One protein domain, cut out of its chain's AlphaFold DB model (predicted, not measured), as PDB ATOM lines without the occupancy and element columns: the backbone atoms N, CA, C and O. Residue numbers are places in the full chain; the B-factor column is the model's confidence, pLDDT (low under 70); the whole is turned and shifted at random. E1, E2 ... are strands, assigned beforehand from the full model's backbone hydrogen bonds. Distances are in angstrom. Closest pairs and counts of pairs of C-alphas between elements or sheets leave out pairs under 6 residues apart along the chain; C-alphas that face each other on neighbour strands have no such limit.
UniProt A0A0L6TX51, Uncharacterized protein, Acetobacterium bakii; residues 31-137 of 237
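What this domain is: This is residues 31 to 137 of the 237 residues of an uncharacterized protein of Acetobacterium bakii (UniProt A0A0L6TX51). A strongly twisted, branched sheet of six strands splays into hairpins that point different ways. The long, bent hairpin of E4 and E5 runs through the middle, with E3 and then E2 beside the first part of E4, E1 beside its later part, and E6 beside the last part of E5. The printed part has 107 residues, with no named helix and strands E1 to E6, all strand by class; neighbours are antiparallel. It is only just compact, close to loose, with a radius of gyration of the C-alphas of 15.1 A and spans of 46 by 37 by 27 A.

Where its parts are: E1, residues 31 to 35, begins at C-alpha 31 (46.088, -53.869, 15.763). E2 is residues 49 to 57, 24.1 A, and E3 residues 70 to 79, 29.6 A. E4, residues 85 to 97, 36.4 A, bends by 56 degrees at residue 90. E5, residues 100 to 116, 39.2 A, bends by 79 degrees at residue 104. E6, residues 119 to 124, ends at C-alpha 124 (45.851, -41.370, 10.434).

How they stand to each other: E1 and E3 lie on one side of E4, E5 on the other side. N 34 and O 92 of E1 and E4 are 2.8 A apart. E2 to E6 form a meander, each strand the antiparallel neighbour of the one before: N 54 and O 73, 2.8 A; N 88 and O 76, 2.7 A; N 93 and O 105, 2.7 A; N 112 and O 123, 2.8 A. E1 to E4 form a Greek key, a meander of three whose last strand neighbours E1. E2 and E6 are apart.

The domain as a whole: The C-alphas farthest apart, of Glu 65 and Lys 81, are 47.5 A apart. The printed part has no cut. The links E1 to E2 and E2 to E3 are long. pLDDT is under 70 at residues 56 to 70 and 117 to 119.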
ATOM      1  N   THR A  31      47.286 -54.475  16.347       71.25
ATOM      2  CA  THR A  31      46.088 -53.869  15.763       71.25
ATOM      3  C   THR A  31      46.470 -52.910  14.642       71.25
ATOM      4  O   THR A  31      47.440 -52.159  14.756       71.25
ATOM      5  N   TYR A  32      45.690 -52.917  13.566       77.75
ATOM      6  CA  TYR A  32      45.912 -52.103  12.377       77.75
ATOM      7  C   TYR A  32      44.631 -51.397  11.963       77.75
ATOM      8  O   TYR A  32      43.537 -51.909  12.196       77.75
ATOM      9  N   ILE A  33      44.761 -50.242  11.312       78.31
ATOM     10  CA  ILE A  33      43.640 -49.554  10.676       78.31
ATOM     11  C   ILE A  33      43.857 -49.578   9.163       78.31
ATOM     12  O   ILE A  33      44.875 -49.113   8.655       78.31
ATOM     13  N   SER A  34      42.877 -50.113   8.442       81.50
ATOM     14  CA  SER A  34      42.849 -50.138   6.981       81.50
ATOM     15  C   SER A  34      41.847 -49.107   6.471       81.50
ATOM     16  O   SER A  34      40.667 -49.162   6.823       81.50
ATOM     17  N   ILE A  35      42.297 -48.177   5.626       84.25
ATOM     18  CA  ILE A  35      41.419 -47.210   4.949       84.25
ATOM     19  C   ILE A  35      40.746 -47.902   3.758       84.25
ATOM     20  O   ILE A  35      41.378 -48.685   3.050       84.25
ATOM     21  N   MET A  36      39.466 -47.617   3.524       82.81
ATOM     22  CA  MET A  36      38.679 -48.251   2.467       82.81
ATOM     23  C   MET A  36      37.707 -47.268   1.803       82.81
ATOM     24  O   MET A  36      37.415 -46.191   2.326       82.81
ATOM     25  N   SER A  37      37.179 -47.650   0.641       83.50
ATOM     26  CA  SER A  37      36.059 -46.939   0.023       83.50
ATOM     27  C   SER A  37      34.832 -46.978   0.936       83.50
ATOM     28  O   SER A  37      34.583 -47.984   1.602       83.50
ATOM     29  N   VAL A  38      34.050 -45.897   0.946       82.75
ATOM     30  CA  VAL A  38      32.784 -45.851   1.691       82.75
ATOM     31  C   VAL A  38      31.804 -46.826   1.028       82.75
ATOM     32  O   VAL A  38      31.479 -46.629  -0.146       82.75
ATOM     33  N   PRO A  39      31.345 -47.880   1.721       80.19
ATOM     34  CA  PRO A  39      30.386 -48.810   1.154       80.19
ATOM     35  C   PRO A  39      28.999 -48.161   1.075       80.19
ATOM     36  O   PRO A  39      28.694 -47.214   1.800       80.19
ATOM     37  N   THR A  40      28.139 -48.683   0.205       78.56
ATOM     38  CA  THR A  40      26.797 -48.132  -0.057       78.56
ATOM     39  C   THR A  40      25.892 -48.076   1.173       78.56
ATOM     40  O   THR A  40      25.010 -47.228   1.265       78.56
ATOM     41  N   GLU A  41      26.114 -48.981   2.115       76.44
ATOM     42  CA  GLU A  41      25.367 -49.149   3.354       76.44
ATOM     43  C   GLU A  41      25.963 -48.374   4.538       76.44
ATOM     44  O   GLU A  41      25.361 -48.351   5.613       76.44
ATOM     45  N   ALA A  42      27.129 -47.734   4.377       76.50
ATOM     46  CA  ALA A  42      27.699 -46.928   5.447       76.50
ATOM     47  C   ALA A  42      26.848 -45.681   5.707       76.50
ATOM     48  O   ALA A  42      26.535 -44.901   4.808       76.50
ATOM     49  N   ILE A  43      26.538 -45.455   6.981       82.94
ATOM     50  CA  ILE A  43      25.901 -44.223   7.433       82.94
ATOM     51  C   ILE A  43      26.999 -43.178   7.603       82.94
ATOM     52  O   ILE A  43      27.837 -43.301   8.496       82.94
ATOM     53  N   ILE A  44      26.988 -42.149   6.757       85.50
ATOM     54  CA  ILE A  44      27.848 -40.976   6.928       85.50
ATOM     55  C   ILE A  44      27.311 -40.176   8.127       85.50
ATOM     56  O   ILE A  44      26.146 -39.766   8.096       85.50
ATOM     57  N   PRO A  45      28.115 -39.952   9.185       85.94
ATOM     58  CA  PRO A  45      27.728 -39.105  10.305       85.94
ATOM     59  C   PRO A  45      27.182 -37.754   9.835       85.94
ATOM     60  O   PRO A  45      27.821 -37.056   9.048       85.94
ATOM     61  N   ASN A  46      26.003 -37.376  10.336       85.88
ATOM     62  CA  ASN A  46      25.366 -36.117   9.963       85.88
ATOM     63  C   ASN A  46      26.279 -34.929  10.289       85.88
ATOM     64  O   ASN A  46      26.615 -34.741  11.455       85.88
ATOM     65  N   GLY A  47      26.617 -34.124   9.282       85.81
ATOM     66  CA  GLY A  47      27.531 -32.985   9.390       85.81
ATOM     67  C   GLY A  47      28.923 -33.238   8.806       85.81
ATOM     68  O   GLY A  47      29.645 -32.273   8.585       85.81
ATOM     69  N   LEU A  48      29.292 -34.490   8.498       90.31
ATOM     70  CA  LEU A  48      30.454 -34.754   7.649       90.31
ATOM     71  C   LEU A  48      30.127 -34.416   6.198       90.31
ATOM     72  O   LEU A  48      29.139 -34.889   5.634       90.31
ATOM     73  N   ILE A  49      30.993 -33.618   5.590       90.06
ATOM     74  CA  ILE A  49      30.849 -33.141   4.220       90.06
ATOM     75  C   ILE A  49      31.962 -33.759   3.394       90.06
ATOM     76  O   ILE A  49      33.121 -33.726   3.795       90.06
ATOM     77  N   LEU A  50      31.610 -34.339   2.247       88.88
ATOM     78  CA  LEU A  50      32.605 -34.830   1.299       88.88
ATOM     79  C   LEU A  50      33.399 -33.639   0.750       88.88
ATOM     80  O   LEU A  50      32.838 -32.802   0.045       88.88
ATOM     81  N   ASP A  51      34.689 -33.590   1.068       86.50
ATOM     82  CA  ASP A  51      35.603 -32.546   0.603       86.50
ATOM     83  C   ASP A  51      36.334 -32.967  -0.675       86.50
ATOM     84  O   ASP A  51      36.502 -32.182  -1.605       86.50
ATOM     85  N   SER A  52      36.768 -34.226  -0.747       82.19
ATOM     86  CA  SER A  52      37.478 -34.734  -1.922       82.19
ATOM     87  C   SER A  52      37.404 -36.250  -2.056       82.19
ATOM     88  O   SER A  52      37.216 -36.974  -1.077       82.19
ATOM     89  N   ILE A  53      37.572 -36.738  -3.285       83.00
ATOM     90  CA  ILE A  53      37.787 -38.153  -3.582       83.00
ATOM     91  C   ILE A  53      39.221 -38.334  -4.067       83.00
ATOM     92  O   ILE A  53      39.645 -37.761  -5.069       83.00
ATOM     93  N   LEU A  54      39.972 -39.159  -3.350       78.00
ATOM     94  CA  LEU A  54      41.323 -39.555  -3.718       78.00
ATOM     95  C   LEU A  54      41.251 -40.818  -4.567       78.00
ATOM     96  O   LEU A  54      40.585 -41.778  -4.185       78.00
ATOM     97  N   SER A  55      41.946 -40.829  -5.700       74.94
ATOM     98  CA  SER A  55      42.092 -42.022  -6.534       74.94
ATOM     99  C   SER A  55      43.520 -42.524  -6.442       74.94
ATOM    100  O   SER A  55      44.452 -41.847  -6.861       74.94
ATOM    101  N   ILE A  56      43.690 -43.714  -5.882       69.00
ATOM    102  CA  ILE A  56      45.000 -44.337  -5.713       69.00
ATOM    103  C   ILE A  56      45.125 -45.431  -6.761       69.00
ATOM    104  O   ILE A  56      44.399 -46.423  -6.706       69.00
ATOM    105  N   SER A  57      46.030 -45.232  -7.715       62.03
ATOM    106  CA  SER A  57      46.390 -46.224  -8.729       62.03
ATOM    107  C   SER A  57      47.569 -47.063  -8.247       62.03
ATOM    108  O   SER A  57      48.477 -46.534  -7.612       62.03
ATOM    109  N   ASN A  58      47.569 -48.350  -8.602       58.66
ATOM    110  CA  ASN A  58      48.595 -49.316  -8.197       58.66
ATOM    111  C   ASN A  58      48.633 -49.525  -6.673       58.66
ATOM    112  O   ASN A  58      49.624 -49.268  -5.995       58.66
ATOM    113  N   THR A  59      47.494 -49.966  -6.135       52.28
ATOM    114  CA  THR A  59      47.299 -50.195  -4.692       52.28
ATOM    115  C   THR A  59      48.166 -51.312  -4.102       52.28
ATOM    116  O   THR A  59      48.240 -51.418  -2.878       52.28
ATOM    117  N   ASP A  60      48.838 -52.107  -4.943       56.03
ATOM    118  CA  ASP A  60      49.789 -53.142  -4.539       56.03
ATOM    119  C   ASP A  60      51.226 -52.766  -4.955       56.03
ATOM    120  O   ASP A  60      51.696 -53.149  -6.031       56.03
ATOM    121  N   PRO A  61      51.971 -52.037  -4.106       50.66
ATOM    122  CA  PRO A  61      53.366 -51.711  -4.387       50.66
ATOM    123  C   PRO A  61      54.276 -52.951  -4.476       50.66
ATOM    124  O   PRO A  61      55.397 -52.830  -4.973       50.66
ATOM    125  N   ALA A  62      53.828 -54.131  -4.024       52.31
ATOM    126  CA  ALA A  62      54.577 -55.379  -4.149       52.31
ATOM    127  C   ALA A  62      54.412 -56.044  -5.528       52.31
ATOM    128  O   ALA A  62      55.200 -56.929  -5.869       52.31
ATOM    129  N   ASN A  63      53.445 -55.604  -6.342       57.44
ATOM    130  CA  ASN A  63      53.232 -56.111  -7.693       57.44
ATOM    131  C   ASN A  63      52.998 -54.976  -8.710       57.44
ATOM    132  O   ASN A  63      51.900 -54.832  -9.249       57.44
ATOM    133  N   PRO A  64      54.039 -54.186  -9.029       58.06
ATOM    134  CA  PRO A  64      53.920 -53.038  -9.927       58.06
ATOM    135  C   PRO A  64      53.599 -53.407 -11.387       58.06
ATOM    136  O   PRO A  64      53.295 -52.515 -12.175       58.06
ATOM    137  N   GLU A  65      53.679 -54.691 -11.759       62.03
ATOM    138  CA  GLU A  65      53.325 -55.196 -13.094       62.03
ATOM    139  C   GLU A  65      51.859 -55.656 -13.198       62.03
ATOM    140  O   GLU A  65      51.378 -55.944 -14.297       62.03
ATOM    141  N   ALA A  66      51.128 -55.725 -12.077       59.19
ATOM    142  CA  ALA A  66      49.700 -56.012 -12.099       59.19
ATOM    143  C   ALA A  66      48.928 -54.903 -12.841       59.19
ATOM    144  O   ALA A  66      49.336 -53.737 -12.825       59.19
ATOM    145  N   PRO A  67      47.779 -55.226 -13.470       59.41
ATOM    146  CA  PRO A  67      46.887 -54.205 -13.999       59.41
ATOM    147  C   PRO A  67      46.570 -53.189 -12.895       59.41
ATOM    148  O   PRO A  67      46.217 -53.611 -11.789       59.41
ATOM    149  N   PRO A  68      46.684 -51.875 -13.159       60.19
ATOM    150  CA  PRO A  68      46.476 -50.871 -12.131       60.19
ATOM    151  C   PRO A  68      45.055 -50.997 -11.586       60.19
ATOM    152  O   PRO A  68      44.075 -50.748 -12.286       60.19
ATOM    153  N   THR A  69      44.941 -51.395 -10.324       60.34
ATOM    154  CA  THR A  69      43.703 -51.256  -9.567       60.34
ATOM    155  C   THR A  69      43.640 -49.831  -9.041       60.34
ATOM    156  O   THR A  69      44.591 -49.341  -8.423       60.34
ATOM    157  N   THR A  70      42.531 -49.150  -9.323       65.38
ATOM    158  CA  THR A  70      42.244 -47.822  -8.780       65.38
ATOM    159  C   THR A  70      41.278 -47.970  -7.614       65.38
ATOM    160  O   THR A  70      40.167 -48.466  -7.793       65.38
ATOM    161  N   ALA A  71      41.688 -47.527  -6.428       70.50
ATOM    162  CA  ALA A  71      40.795 -47.369  -5.283       70.50
ATOM    163  C   ALA A  71      40.355 -45.908  -5.162       70.50
ATOM    164  O   ALA A  71      41.181 -45.005  -5.297       70.50
ATOM    165  N   GLN A  72      39.069 -45.679  -4.884       78.62
ATOM    166  CA  GLN A  72      38.526 -44.349  -4.599       78.62
ATOM    167  C   GLN A  72      38.235 -44.206  -3.106       78.62
ATOM    168  O   GLN A  72      37.456 -44.978  -2.545       78.62
ATOM    169  N   LEU A  73      38.853 -43.220  -2.463       82.94
ATOM    170  CA  LEU A  73      38.710 -42.945  -1.037       82.94
ATOM    171  C   LEU A  73      38.074 -41.571  -0.845       82.94
ATOM    172  O   LEU A  73      38.593 -40.575  -1.342       82.94
ATOM    173  N   GLY A  74      36.961 -41.513  -0.117       86.62
ATOM    174  CA  GLY A  74      36.344 -40.243   0.258       86.62
ATOM    175  C   GLY A  74      37.040 -39.635   1.474       86.62
ATOM    176  O   GLY A  74      37.176 -40.302   2.502       86.62
ATOM    177  N   VAL A  75      37.443 -38.371   1.358       89.75
ATOM    178  CA  VAL A  75      37.892 -37.533   2.471       89.75
ATOM    179  C   VAL A  75      36.740 -36.619   2.856       89.75
ATOM    180  O   VAL A  75      36.238 -35.838   2.047       89.75
ATOM    181  N   PHE A  76      36.318 -36.739   4.106       93.06
ATOM    182  CA  PHE A  76      35.205 -35.996   4.671       93.06
ATOM    183  C   PHE A  76      35.725 -35.010   5.694       93.06
ATOM    184  O   PHE A  76      36.658 -35.326   6.423       93.06
ATOM    185  N   GLY A  77      35.113 -33.841   5.791       95.12
ATOM    186  CA  GLY A  77      35.494 -32.856   6.784       95.12
ATOM    187  C   GLY A  77      34.311 -32.137   7.398       95.12
ATOM    188  O   GLY A  77      33.186 -32.214   6.905       95.12
ATOM    189  N   TYR A  78      34.591 -31.443   8.492       96.38
ATOM    190  CA  TYR A  78      33.693 -30.457   9.076       96.38
ATOM    191  C   TYR A  78      34.495 -29.382   9.814       96.38
ATOM    192  O   TYR A  78      35.638 -29.611  10.217       96.38
ATOM    193  N   THR A  79      33.878 -28.222  10.016       96.44
ATOM    194  CA  THR A  79      34.414 -27.158  10.873       96.44
ATOM    195  C   THR A  79      33.868 -27.298  12.296       96.44
ATOM    196  O   THR A  79      32.654 -27.390  12.489       96.44
ATOM    197  N   ASN A  80      34.741 -27.325  13.306       95.25
ATOM    198  CA  ASN A  80      34.345 -27.453  14.711       95.25
ATOM    199  C   ASN A  80      33.920 -26.109  15.337       95.25
ATOM    200  O   ASN A  80      33.984 -25.055  14.703       95.25
ATOM    201  N   LYS A  81      33.502 -26.121  16.608       94.06
ATOM    202  CA  LYS A  81      33.100 -24.908  17.351       94.06
ATOM    203  C   LYS A  81      34.182 -23.836  17.493       94.06
ATOM    204  O   LYS A  81      33.845 -22.693  17.789       94.06
ATOM    205  N   GLN A  82      35.448 -24.190  17.311       94.25
ATOM    206  CA  GLN A  82      36.582 -23.270  17.347       94.25
ATOM    207  C   GLN A  82      36.915 -22.708  15.956       94.25
ATOM    208  O   GLN A  82      37.765 -21.835  15.850       94.25
ATOM    209  N   GLY A  83      36.238 -23.164  14.896       93.00
ATOM    210  CA  GLY A  83      36.529 -22.768  13.517       93.00
ATOM    211  C   GLY A  83      37.608 -23.618  12.842       93.00
ATOM    212  O   GLY A  83      37.985 -23.343  11.706       93.00
ATOM    213  N   GLU A  84      38.089 -24.673  13.500       94.12
ATOM    214  CA  GLU A  84      39.107 -25.571  12.965       94.12
ATOM    215  C   GLU A  84      38.476 -26.624  12.055       94.12
ATOM    216  O   GLU A  84      37.423 -27.187  12.367       94.12
ATOM    217  N   VAL A  85      39.147 -26.943  10.950       94.62
ATOM    218  CA  VAL A  85      38.711 -28.007  10.041       94.62
ATOM    219  C   VAL A  85      39.301 -29.346  10.476       94.62
ATOM    220  O   VAL A  85      40.514 -29.481  10.639       94.62
ATOM    221  N   HIS A  86      38.444 -30.357  10.619       95.44
ATOM    222  CA  HIS A  86      38.836 -31.733  10.929       95.44
ATOM    223  C   HIS A  86      38.447 -32.660   9.786       95.44
ATOM    224  O   HIS A  86      37.327 -32.571   9.289       95.44
ATOM    225  N   TYR A  87      39.351 -33.569   9.411       95.06
ATOM    226  CA  TYR A  87      39.159 -34.504   8.304       95.06
ATOM    227  C   TYR A  87      39.087 -35.959   8.771       95.06
ATOM    228  O   TYR A  87      39.718 -36.348   9.757       95.06
ATOM    229  N   TYR A  88      38.324 -36.761   8.029       94.81
ATOM    230  CA  TYR A  88      38.006 -38.154   8.304       94.81
ATOM    231  C   TYR A  88      37.985 -38.977   7.020       94.81
ATOM    232  O   TYR A  88      37.583 -38.500   5.959       94.81
ATOM    233  N   VAL A  89      38.353 -40.248   7.142       91.94
ATOM    234  CA  VAL A  89      38.221 -41.255   6.083       91.94
ATOM    235  C   VAL A  89      37.548 -42.496   6.634       91.94
ATOM    236  O   VAL A  89      37.617 -42.770   7.831       91.94
ATOM    237  N   TYR A  90      36.892 -43.258   5.772       91.19
ATOM    238  CA  TYR A  90      36.260 -44.502   6.185       91.19
ATOM    239  C   TYR A  90      37.275 -45.649   6.238       91.19
ATOM    240  O   TYR A  90      38.130 -45.778   5.360       91.19
ATOM    241  N   GLY A  91      37.199 -46.479   7.273       90.19
ATOM    242  CA  GLY A  91      38.154 -47.557   7.501       90.19
ATOM    243  C   GLY A  91      37.672 -48.600   8.500       90.19
ATOM    244  O   GLY A  91      36.602 -48.469   9.100       90.19
ATOM    245  N   LYS A  92      38.496 -49.631   8.690       88.75
ATOM    246  CA  LYS A  92      38.300 -50.717   9.659       88.75
ATOM    247  C   LYS A  92      39.543 -50.904  10.532       88.75
ATOM    248  O   LYS A  92      40.655 -50.884  10.014       88.75
ATOM    249  N   LYS A  93      39.345 -51.085  11.837       85.94
ATOM    250  CA  LYS A  93      40.356 -51.458  12.831       85.94
ATOM    251  C   LYS A  93      40.273 -52.960  13.057       85.94
ATOM    252  O   LYS A  93      39.201 -53.486  13.356       85.94
ATOM    253  N   GLU A  94      41.394 -53.641  12.890       84.81
ATOM    254  CA  GLU A  94      41.492 -55.098  12.908       84.81
ATOM    255  C   GLU A  94      42.638 -55.537  13.818       84.81
ATOM    256  O   GLU A  94      43.740 -54.997  13.722       84.81
ATOM    257  N   ALA A  95      42.383 -56.516  14.685       80.75
ATOM    258  CA  ALA A  95      43.412 -57.208  15.454       80.75
ATOM    259  C   ALA A  95      43.931 -58.409  14.666       80.75
ATOM    260  O   ALA A  95      43.162 -59.111  14.002       80.75
ATOM    261  N   VAL A  96      45.237 -58.645  14.759       78.50
ATOM    262  CA  VAL A  96      45.903 -59.809  14.176       78.50
ATOM    263  C   VAL A  96      46.448 -60.683  15.296       78.50
ATOM    264  O   VAL A  96      47.332 -60.256  16.045       78.50
ATOM    265  N   ASP A  97      45.946 -61.915  15.354       78.31
ATOM    266  CA  ASP A  97      46.432 -62.986  16.226       78.31
ATOM    267  C   ASP A  97      46.871 -64.182  15.367       78.31
ATOM    268  O   ASP A  97      46.061 -64.891  14.763       78.31
ATOM    269  N   GLY A  98      48.187 -64.374  15.236       79.38
ATOM    270  CA  GLY A  98      48.762 -65.352  14.310       79.38
ATOM    271  C   GLY A  98      48.364 -65.078  12.853       79.38
ATOM    272  O   GLY A  98      48.748 -64.059  12.284       79.38
ATOM    273  N   GLU A  99      47.621 -66.007  12.244       74.69
ATOM    274  CA  GLU A  99      47.048 -65.858  10.892       74.69
ATOM    275  C   GLU A  99      45.594 -65.345  10.905       74.69
ATOM    276  O   GLU A  99      45.022 -65.076   9.847       74.69
ATOM    277  N   ALA A 100      44.970 -65.221  12.080       76.06
ATOM    278  CA  ALA A 100      43.592 -64.773  12.203       76.06
ATOM    279  C   ALA A 100      43.510 -63.240  12.217       76.06
ATOM    280  O   ALA A 100      44.279 -62.562  12.899       76.06
ATOM    281  N   ILE A 101      42.542 -62.703  11.472       79.81
ATOM    282  CA  ILE A 101      42.205 -61.277  11.450       79.81
ATOM    283  C   ILE A 101      40.818 -61.115  12.063       79.81
ATOM    284  O   ILE A 101      39.841 -61.692  11.577       79.81
ATOM    285  N   HIS A 102      40.730 -60.312  13.116       82.31
ATOM    286  CA  HIS A 102      39.495 -60.024  13.830       82.31
ATOM    287  C   HIS A 102      39.114 -58.558  13.644       82.31
ATOM    288  O   HIS A 102      39.842 -57.660  14.064       82.31
ATOM    289  N   LEU A 103      37.956 -58.302  13.027       86.19
ATOM    290  CA  LEU A 103      37.396 -56.954  12.957       86.19
ATOM    291  C   LEU A 103      37.021 -56.486  14.366       86.19
ATOM    292  O   LEU A 103      36.187 -57.111  15.021       86.19
ATOM    293  N   ILE A 104      37.610 -55.375  14.796       87.62
ATOM    294  CA  ILE A 104      37.280 -54.723  16.064       87.62
ATOM    295  C   ILE A 104      36.198 -53.674  15.822       87.62
ATOM    296  O   ILE A 104      35.153 -53.691  16.467       87.62
ATOM    297  N   GLU A 105      36.445 -52.756  14.886       91.56
ATOM    298  CA  GLU A 105      35.582 -51.594  14.692       91.56
ATOM    299  C   GLU A 105      35.674 -51.050  13.266       91.56
ATOM    300  O   GLU A 105      36.737 -51.058  12.652       91.56
ATOM    301  N   GLN A 106      34.578 -50.521  12.731       91.44
ATOM    302  CA  GLN A 106      34.529 -49.925  11.396       91.44
ATOM    303  C   GLN A 106      33.808 -48.580  11.457       91.44
ATOM    304  O   GLN A 106      32.785 -48.449  12.126       91.44
ATOM    305  N   GLY A 107      34.329 -47.576  10.752       93.69
ATOM    306  CA  GLY A 107      33.753 -46.237  10.769       93.69
ATOM    307  C   GLY A 107      34.672 -45.166  10.195       93.69
ATOM    308  O   GLY A 107      35.600 -45.455   9.442       93.69
ATOM    309  N   PHE A 108      34.387 -43.911  10.535       93.88
ATOM    310  CA  PHE A 108      35.126 -42.745  10.049       93.88
ATOM    311  C   PHE A 108      36.257 -42.381  11.012       93.88
ATOM    312  O   PHE A 108      36.000 -41.875  12.102       93.88
ATOM    313  N   TYR A 109      37.501 -42.617  10.611       93.38
ATOM    314  CA  TYR A 109      38.692 -42.358  11.416       93.38
ATOM    315  C   TYR A 109      39.269 -40.970  11.133       93.38
ATOM    316  O   TYR A 109      39.319 -40.565   9.967       93.38
ATOM    317  N   PRO A 110      39.731 -40.243  12.166       94.38
ATOM    318  CA  PRO A 110      40.345 -38.939  11.990       94.38
ATOM    319  C   PRO A 110      41.698 -39.050  11.281       94.38
ATOM    320  O   PRO A 110      42.532 -39.902  11.601       94.38
ATOM    321  N   VAL A 111      41.937 -38.120  10.363       88.94
ATOM    322  CA  VAL A 111      43.173 -38.019   9.587       88.94
ATOM    323  C   VAL A 111      43.758 -36.617   9.664       88.94
ATOM    324  O   VAL A 111      43.051 -35.626   9.864       88.94
ATOM    325  N   ASN A 112      45.066 -36.532   9.476       87.25
ATOM    326  CA  ASN A 112      45.707 -35.326   8.989       87.25
ATOM    327  C   ASN A 112      45.606 -35.342   7.464       87.25
ATOM    328  O   ASN A 112      46.005 -36.317   6.825       87.25
ATOM    329  N   TYR A 113      45.062 -34.272   6.896       86.12
ATOM    330  CA  TYR A 113      44.930 -34.089   5.458       86.12
ATOM    331  C   TYR A 113      45.480 -32.718   5.086       86.12
ATOM    332  O   TYR A 113      45.117 -31.708   5.690       86.12
ATOM    333  N   SER A 114      46.369 -32.694   4.101       80.31
ATOM    334  CA  SER A 114      46.880 -31.463   3.514       80.31
ATOM    335  C   SER A 114      47.046 -31.617   2.010       80.31
ATOM    336  O   SER A 114      47.296 -32.709   1.490       80.31
ATOM    337  N   ARG A 115      46.904 -30.493   1.308       72.56
ATOM    338  CA  ARG A 115      47.150 -30.373  -0.125       72.56
ATOM    339  C   ARG A 115      48.114 -29.216  -0.336       72.56
ATOM    340  O   ARG A 115      47.758 -28.077  -0.054       72.56
ATOM    341  N   ASP A 116      49.309 -29.512  -0.828       72.94
ATOM    342  CA  ASP A 116      50.340 -28.517  -1.123       72.94
ATOM    343  C   ASP A 116      50.867 -28.737  -2.543       72.94
ATOM    344  O   ASP A 116      51.333 -29.823  -2.874       72.94
ATOM    345  N   ASN A 117      50.740 -27.727  -3.409       66.19
ATOM    346  CA  ASN A 117      51.207 -27.757  -4.802       66.19
ATOM    347  C   ASN A 117      50.804 -29.023  -5.591       66.19
ATOM    348  O   ASN A 117      51.568 -29.541  -6.403       66.19
ATOM    349  N   GLY A 118      49.594 -29.534  -5.343       62.47
ATOM    350  CA  GLY A 118      49.065 -30.748  -5.977       62.47
ATOM    351  C   GLY A 118      49.486 -32.060  -5.308       62.47
ATOM    352  O   GLY A 118      48.865 -33.087  -5.568       62.47
ATOM    353  N   ALA A 119      50.462 -32.039  -4.396       66.62
ATOM    354  CA  ALA A 119      50.765 -33.171  -3.536       66.62
ATOM    355  C   ALA A 119      49.726 -33.266  -2.413       66.62
ATOM    356  O   ALA A 119      49.422 -32.282  -1.735       66.62
ATOM    357  N   ILE A 120      49.186 -34.466  -2.211       72.81
ATOM    358  CA  ILE A 120      48.257 -34.760  -1.121       72.81
ATOM    359  C   ILE A 120      48.964 -35.612  -0.090       72.81
ATOM    360  O   ILE A 120      49.526 -36.657  -0.415       72.81
ATOM    361  N   THR A 121      48.889 -35.174   1.162       75.94
ATOM    362  CA  THR A 121      49.331 -35.965   2.305       75.94
ATOM    363  C   THR A 121      48.115 -36.366   3.119       75.94
ATOM    364  O   THR A 121      47.294 -35.526   3.485       75.94
ATOM    365  N   LEU A 122      48.012 -37.662   3.400       80.06
ATOM    366  CA  LEU A 122      46.974 -38.247   4.231       80.06
ATOM    367  C   LEU A 122      47.638 -39.187   5.236       80.06
ATOM    368  O   LEU A 122      48.337 -40.120   4.843       80.06
ATOM    369  N   SER A 123      47.417 -38.959   6.526       81.62
ATOM    370  CA  SER A 123      47.879 -39.865   7.580       81.62
ATOM    371  C   SER A 123      46.828 -40.002   8.671       81.62
ATOM    372  O   SER A 123      46.128 -39.044   8.989       81.62
ATOM    373  N   LEU A 124      46.691 -41.197   9.249       83.19
ATOM    374  CA  LEU A 124      45.851 -41.370  10.434       83.19
ATOM    375  C   LEU A 124      46.431 -40.573  11.603       83.19
ATOM    376  O   LEU A 124      47.650 -40.468  11.745       83.19
ATOM    377  N   LYS A 125      45.552 -40.023  12.442       84.88
ATOM    378  CA  LYS A 125      45.977 -39.439  13.717       84.88
ATOM    379  C   LYS A 125      46.378 -40.545  14.699       84.88
ATOM    380  O   LYS A 125      45.864 -41.661  14.634       84.88
ATOM    381  N   ASP A 126      47.273 -40.224  15.626       77.62
ATOM    382  CA  ASP A 126      47.663 -41.160  16.682       77.62
ATOM    383  C   ASP A 126      46.451 -41.556  17.532       77.62
ATOM    384  O   ASP A 126      45.582 -40.730  17.822       77.62
ATOM    385  N   ASN A 127      46.400 -42.831  17.933       79.62
ATOM    386  CA  ASN A 127      45.301 -43.423  18.706       79.62
ATOM    387  C   ASN A 127      43.915 -43.184  18.073       79.62
ATOM    388  O   ASN A 127      42.915 -42.995  18.773       79.62
ATOM    389  N   ALA A 128      43.852 -43.156  16.738       84.75
ATOM    390  CA  ALA A 128      42.614 -42.926  16.012       84.75
ATOM    391  C   ALA A 128      41.553 -43.980  16.364       84.75
ATOM    392  O   ALA A 128      41.787 -45.187  16.316       84.75
ATOM    393  N   SER A 129      40.357 -43.491  16.671       89.00
ATOM    394  CA  SER A 129      39.135 -44.280  16.825       89.00
ATOM    395  C   SER A 129      38.052 -43.677  15.930       89.00
ATOM    396  O   SER A 129      38.132 -42.479  15.621       89.00
ATOM    397  N   PRO A 130      37.051 -44.455  15.493       90.81
ATOM    398  CA  PRO A 130      35.946 -43.928  14.715       90.81
ATOM    399  C   PRO A 130      35.228 -42.800  15.432       90.81
ATOM    400  O   PRO A 130      35.019 -42.827  16.647       90.81
ATOM    401  N   ILE A 131      34.786 -41.821  14.655       92.19
ATOM    402  CA  ILE A 131      33.933 -40.774  15.179       92.19
ATOM    403  C   ILE A 131      32.511 -41.278  15.380       92.19
ATOM    404  O   ILE A 131      31.869 -41.848  14.500       92.19
ATOM    405  N   ASN A 132      32.010 -41.001  16.569       86.19
ATOM    406  CA  ASN A 132      30.683 -41.340  17.058       86.19
ATOM    407  C   ASN A 132      29.856 -40.080  17.370       86.19
ATOM    408  O   ASN A 132      28.637 -40.162  17.519       86.19
ATOM    409  N   LYS A 133      30.486 -38.896  17.411       89.69
ATOM    410  CA  LYS A 133      29.817 -37.594  17.523       89.69
ATOM    411  C   LYS A 133      30.675 -36.475  16.934       89.69
ATOM    412  O   LYS A 133      31.876 -36.441  17.169       89.69
ATOM    413  N   LEU A 134      30.040 -35.533  16.237       91.88
ATOM    414  CA  LEU A 134      30.682 -34.317  15.728       91.88
ATOM    415  C   LEU A 134      30.369 -33.123  16.634       91.88
ATOM    416  O   LEU A 134      29.259 -33.013  17.162       91.88
ATOM    417  N   ASP A 135      31.331 -32.216  16.772       93.69
ATOM    418  CA  ASP A 135      31.147 -30.937  17.462       93.69
ATOM    419  C   ASP A 135      31.033 -29.792  16.449       93.69
ATOM    420  O   ASP A 135      31.947 -28.988  16.288       93.69
ATOM    421  N   LEU A 136      29.924 -29.782  15.706       95.25
ATOM    422  CA  LEU A 136      29.712 -28.882  14.569       95.25
ATOM    423  C   LEU A 136      29.765 -27.409  14.994       95.25
ATOM    424  O   LEU A 136      29.082 -26.990  15.934       95.25
ATOM    425  N   GLY A 137      30.561 -26.625  14.272       93.94
ATOM    426  CA  GLY A 137      30.710 -25.194  14.479       93.94
ATOM    427  C   GLY A 137      29.658 -24.366  13.758       93.94
ATOM    428  O   GLY A 137      29.248 -24.687  12.645       93.94
TER     429      GLY A 137